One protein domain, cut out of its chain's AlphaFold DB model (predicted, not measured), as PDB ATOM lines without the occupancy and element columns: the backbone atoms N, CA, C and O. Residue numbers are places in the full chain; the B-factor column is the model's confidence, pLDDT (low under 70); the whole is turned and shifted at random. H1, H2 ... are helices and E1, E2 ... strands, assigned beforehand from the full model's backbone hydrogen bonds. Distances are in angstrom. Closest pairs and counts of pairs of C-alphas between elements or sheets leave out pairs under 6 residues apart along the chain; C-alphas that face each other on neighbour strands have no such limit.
ATOM      1  N   GLU A  84      65.732 109.416   1.835       87.56
ATOM      2  CA  GLU A  84      66.881 108.800   2.510       87.56
ATOM      3  C   GLU A  84      68.211 109.440   2.076       87.56
ATOM      4  O   GLU A  84      69.003 109.871   2.912       87.56
ATOM      5  N   ALA A  85      68.420 109.616   0.769       85.44
ATOM      6  CA  ALA A  85      69.616 110.254   0.223       85.44
ATOM      7  C   ALA A  85      69.789 111.705   0.702       85.44
ATOM      8  O   ALA A  85      70.911 112.153   0.918       85.44
ATOM      9  N   LEU A  86      68.693 112.451   0.863       86.62
ATOM     10  CA  LEU A  86      68.735 113.825   1.370       86.62
ATOM     11  C   LEU A  86      68.995 113.898   2.879       86.62
ATOM     12  O   LEU A  86      69.527 114.907   3.340       86.62
ATOM     13  N   ALA A  87      68.594 112.876   3.634       85.69
ATOM     14  CA  ALA A  87      68.799 112.818   5.076       85.69
ATOM     15  C   ALA A  87      70.222 112.377   5.442       85.69
ATOM     16  O   ALA A  87      70.838 112.970   6.325       85.69
ATOM     17  N   GLU A  88      70.743 111.364   4.749       82.12
ATOM     18  CA  GLU A  88      71.930 110.631   5.199       82.12
ATOM     19  C   GLU A  88      73.209 110.977   4.422       82.12
ATOM     20  O   GLU A  88      74.312 110.770   4.931       82.12
ATOM     21  N   LEU A  89      73.109 111.510   3.197       83.06
ATOM     22  CA  LEU A  89      74.296 111.787   2.383       83.06
ATOM     23  C   LEU A  89      74.817 113.207   2.587       83.06
ATOM     24  O   LEU A  89      74.083 114.192   2.492       83.06
ATOM     25  N   ASN A  90      76.134 113.322   2.759       82.94
ATOM     26  CA  ASN A  90      76.804 114.613   2.796       82.94
ATOM     27  C   ASN A  90      77.295 115.026   1.397       82.94
ATOM     28  O   ASN A  90      78.077 114.327   0.745       82.94
ATOM     29  N   PHE A  91      76.862 116.205   0.952       84.81
ATOM     30  CA  PHE A  91      77.212 116.767  -0.348       84.81
ATOM     31  C   PHE A  91      78.335 117.797  -0.206       84.81
ATOM     32  O   PHE A  91      78.208 118.766   0.540       84.81
ATOM     33  N   THR A  92      79.407 117.627  -0.978       86.75
ATOM     34  CA  THR A  92      80.527 118.575  -1.023       86.75
ATOM     35  C   THR A  92      80.635 119.175  -2.417       86.75
ATOM     36  O   THR A  92      80.537 118.472  -3.425       86.75
ATOM     37  N   GLU A  93      80.829 120.488  -2.490       92.88
ATOM     38  CA  GLU A  93      81.037 121.186  -3.755       92.88
ATOM     39  C   GLU A  93      82.381 120.792  -4.378       92.88
ATOM     40  O   GLU A  93      83.419 120.763  -3.713       92.88
ATOM     41  N   LYS A  94      82.355 120.499  -5.676       90.38
ATOM     42  CA  LYS A  94      83.534 120.197  -6.473       90.38
ATOM     43  C   LYS A  94      83.501 121.008  -7.756       90.38
ATOM     44  O   LYS A  94      82.593 120.870  -8.578       90.38
ATOM     45  N   GLU A  95      84.530 121.818  -7.929       95.38
ATOM     46  CA  GLU A  95      84.728 122.672  -9.092       95.38
ATOM     47  C   GLU A  95      86.006 122.261  -9.824       95.38
ATOM     48  O   GLU A  95      87.036 121.971  -9.210       95.38
ATOM     49  N   THR A  96      85.910 122.188 -11.144       95.06
ATOM     50  CA  THR A  96      87.002 121.891 -12.074       95.06
ATOM     51  C   THR A  96      86.928 122.856 -13.254       95.06
ATOM     52  O   THR A  96      86.021 123.682 -13.338       95.06
ATOM     53  N   ASP A  97      87.853 122.737 -14.197       96.50
ATOM     54  CA  ASP A  97      87.850 123.502 -15.444       96.50
ATOM     55  C   ASP A  97      86.640 123.208 -16.352       96.50
ATOM     56  O   ASP A  97      86.277 124.052 -17.171       96.50
ATOM     57  N   ILE A  98      85.995 122.044 -16.204       96.62
ATOM     58  CA  ILE A  98      84.894 121.593 -17.075       96.62
ATOM     59  C   ILE A  98      83.543 121.400 -16.367       96.62
ATOM     60  O   ILE A  98      82.540 121.163 -17.041       96.62
ATOM     61  N   TYR A  99      83.476 121.486 -15.034       96.25
ATOM     62  CA  TYR A  99      82.212 121.374 -14.292       96.25
ATOM     63  C   TYR A  99      82.277 121.956 -12.882       96.25
ATOM     64  O   TYR A  99      83.336 122.029 -12.260       96.25
ATOM     65  N   LYS A 100      81.089 122.252 -12.347       96.06
ATOM     66  CA  LYS A 100      80.847 122.635 -10.959       96.06
ATOM     67  C   LYS A 100      79.603 121.911 -10.446       96.06
ATOM     68  O   LYS A 100      78.512 122.137 -10.964       96.06
ATOM     69  N   VAL A 101      79.772 121.005  -9.485       94.75
ATOM     70  CA  VAL A 101      78.699 120.121  -8.996       94.75
ATOM     71  C   VAL A 101      78.809 119.879  -7.493       94.75
ATOM     72  O   VAL A 101      79.897 119.949  -6.927       94.75
ATOM     73  N   TYR A 102      77.692 119.531  -6.856       90.38
ATOM     74  CA  TYR A 102      77.689 118.943  -5.518       90.38
ATOM     75  C   TYR A 102      77.806 117.426  -5.645       90.38
ATOM     76  O   TYR A 102      76.913 116.773  -6.183       90.38
ATOM     77  N   GLN A 103      78.924 116.870  -5.188       86.62
ATOM     78  CA  GLN A 103      79.206 115.442  -5.256       86.62
ATOM     79  C   GLN A 103      79.121 114.828  -3.854       86.62
ATOM     80  O   GLN A 103      79.664 115.370  -2.893       86.62
ATOM     81  N   THR A 104      78.491 113.660  -3.746       81.19
ATOM     82  CA  THR A 104      78.589 112.801  -2.559       81.19
ATOM     83  C   THR A 104      79.835 111.921  -2.676       81.19
ATOM     84  O   THR A 104      79.987 111.197  -3.666       81.19
ATOM     85  N   GLY A 105      80.730 111.963  -1.687       67.19
ATOM     86  CA  GLY A 105      81.889 111.055  -1.612       67.19
ATOM     87  C   GLY A 105      81.527 109.630  -1.163       67.19
ATOM     88  O   GLY A 105      82.258 108.682  -1.457       67.19
ATOM     89  N   ASP A 106      80.377 109.480  -0.504       61.31
ATOM     90  CA  ASP A 106      79.992 108.253   0.199       61.31
ATOM     91  C   ASP A 106      79.434 107.165  -0.732       61.31
ATOM     92  O   ASP A 106      79.706 105.986  -0.531       61.31
ATOM     93  N   LEU A 107      78.754 107.535  -1.826       56.50
ATOM     94  CA  LEU A 107      78.120 106.573  -2.745       56.50
ATOM     95  C   LEU A 107      79.116 105.786  -3.626       56.50
ATOM     96  O   LEU A 107      78.902 104.620  -3.941       56.50
ATOM     97  N   ALA A 108      80.245 106.383  -4.020       53.50
ATOM     98  CA  ALA A 108      81.324 105.634  -4.687       53.50
ATOM     99  C   ALA A 108      82.129 104.779  -3.689       53.50
ATOM    100  O   ALA A 108      82.819 103.834  -4.077       53.50
ATOM    101  N   SER A 109      82.001 105.104  -2.400       51.84
ATOM    102  CA  SER A 109      82.576 104.386  -1.272       51.84
ATOM    103  C   SER A 109      81.572 103.426  -0.626       51.84
ATOM    104  O   SER A 109      81.850 102.962   0.470       51.84
ATOM    105  N   LEU A 110      80.447 103.078  -1.278       50.41
ATOM    106  CA  LEU A 110      79.486 102.074  -0.778       50.41
ATOM    107  C   LEU A 110      80.170 100.750  -0.401       50.41
ATOM    108  O   LEU A 110      79.805 100.120   0.583       50.41
ATOM    109  N   SER A 111      81.231 100.382  -1.124       51.94
ATOM    110  CA  SER A 111      82.111  99.241  -0.822       51.94
ATOM    111  C   SER A 111      82.888  99.365   0.504       51.94
ATOM    112  O   SER A 111      83.483  98.392   0.959       51.94
ATOM    113  N   PHE A 112      82.941 100.564   1.084       51.25
ATOM    114  CA  PHE A 112      83.629 100.942   2.321       51.25
ATOM    115  C   PHE A 112      82.675 101.510   3.382       51.25
ATOM    116  O   PHE A 112      83.149 101.936   4.437       51.25
ATOM    117  N   LEU A 113      81.358 101.533   3.133       57.44
ATOM    118  CA  LEU A 113      80.410 101.876   4.184       57.44
ATOM    119  C   LEU A 113      80.454 100.791   5.257       57.44
ATOM    120  O   LEU A 113      80.404  99.593   4.975       57.44
ATOM    121  N   THR A 114      80.559 101.227   6.505       61.19
ATOM    122  CA  THR A 114      80.418 100.323   7.645       61.19
ATOM    123  C   THR A 114      79.001  99.746   7.672       61.19
ATOM    124  O   THR A 114      78.061 100.384   7.200       61.19
ATOM    125  N   GLU A 115      78.809  98.566   8.268       67.12
ATOM    126  CA  GLU A 115      77.468  97.972   8.440       67.12
ATOM    127  C   GLU A 115      76.483  98.946   9.107       67.12
ATOM    128  O   GLU A 115      75.309  98.978   8.754       67.12
ATOM    129  N   ALA A 116      76.973  99.804  10.009       66.94
ATOM    130  CA  ALA A 116      76.177 100.849  10.642       66.94
ATOM    131  C   ALA A 116      75.673 101.913   9.650       66.94
ATOM    132  O   ALA A 116      74.569 102.412   9.820       66.94
ATOM    133  N   GLN A 117      76.453 102.249   8.619       64.06
ATOM    134  CA  GLN A 117      76.065 103.215   7.584       64.06
ATOM    135  C   GLN A 117      75.171 102.584   6.513       64.06
ATOM    136  O   GLN A 117      74.259 103.238   6.028       64.06
ATOM    137  N   ILE A 118      75.381 101.308   6.179       68.94
ATOM    138  CA  ILE A 118      74.469 100.564   5.293       68.94
ATOM    139  C   ILE A 118      73.100 100.396   5.965       68.94
ATOM    140  O   ILE A 118      72.075 100.508   5.304       68.94
ATOM    141  N   ALA A 119      73.064 100.204   7.287       71.00
ATOM    142  CA  ALA A 119      71.814 100.145   8.044       71.00
ATOM    143  C   ALA A 119      71.010 101.460   8.013       71.00
ATOM    144  O   ALA A 119      69.797 101.425   8.217       71.00
ATOM    145  N   LEU A 120      71.660 102.602   7.748       67.31
ATOM    146  CA  LEU A 120      70.985 103.888   7.524       67.31
ATOM    147  C   LEU A 120      70.366 103.984   6.126       67.31
ATOM    148  O   LEU A 120      69.535 104.860   5.903       67.31
ATOM    149  N   LEU A 121      70.723 103.063   5.221       69.88
ATOM    150  CA  LEU A 121      70.247 103.020   3.844       69.88
ATOM    151  C   LEU A 121      69.382 101.774   3.526       69.88
ATOM    152  O   LEU A 121      69.726 100.986   2.637       69.88
ATOM    153  N   PRO A 122      68.269 101.533   4.253       68.19
ATOM    154  CA  PRO A 122      67.513 100.277   4.197       68.19
ATOM    155  C   PRO A 122      66.704 100.078   2.910       68.19
ATOM    156  O   PRO A 122      66.080  99.030   2.743       68.19
ATOM    157  N   THR A 123      66.636 101.081   2.029       62.75
ATOM    158  CA  THR A 123      65.929 100.969   0.743       62.75
ATOM    159  C   THR A 123      66.783 100.389  -0.388       62.75
ATOM    160  O   THR A 123      66.276 100.266  -1.508       62.75
ATOM    161  N   SER A 124      68.034 100.025  -0.080       55.69
ATOM    162  CA  SER A 124      69.020  99.413  -0.986       55.69
ATOM    163  C   SER A 124      68.792  97.924  -1.242       55.69
ATOM    164  O   SER A 124      68.323  97.218  -0.323       55.69
TER     165      SER A 124
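This is residues 84 to 124 of the 124 residues of an uncharacterized protein of Grifola frondosa (UniProt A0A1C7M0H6). A narrow two-stranded hairpin, E1 and E2, makes one end of a loose, elongated shape; short helix H1 leads into it, and a winding tail with the short helix H2 makes the other end. The printed part has 41 residues, in the order H1, E1, E2, H2, a mixed class with 19 residues in named elements, under half. The whole is loose, with a radius of gyration of the C-alphas of 12.2 A and spans of 36 by 19 by 13 A.

Find C-alpha 91 at (77.212, 116.767, -0.348); from there E1, residues 91 to 95, runs 13.0 A. E2, residues 100 to 104, runs 13.1 A. H1 is residues 84 to 88, and H2, residues 115 to 118, ends at C-alpha 118 at (74.469, 100.564, 5.293).

E1 and E2 are an antiparallel hairpin at 148 degrees; look for N 94 and O 101, 2.8 A apart, within hydrogen-bond range. H1 is apart from E2 and H2, and E1 is apart from H2. In H1 the O i to N i+4 pair is within hydrogen-bond range; H2 is too short for one.

The C-alphas farthest apart, Asp 97 and Ala 119, are 36.8 A apart. The printed part has no cut and no long link; residues 111 to 116 stand free. The pLDDT is under 70 at residues 105 to 118 and 120 to 124.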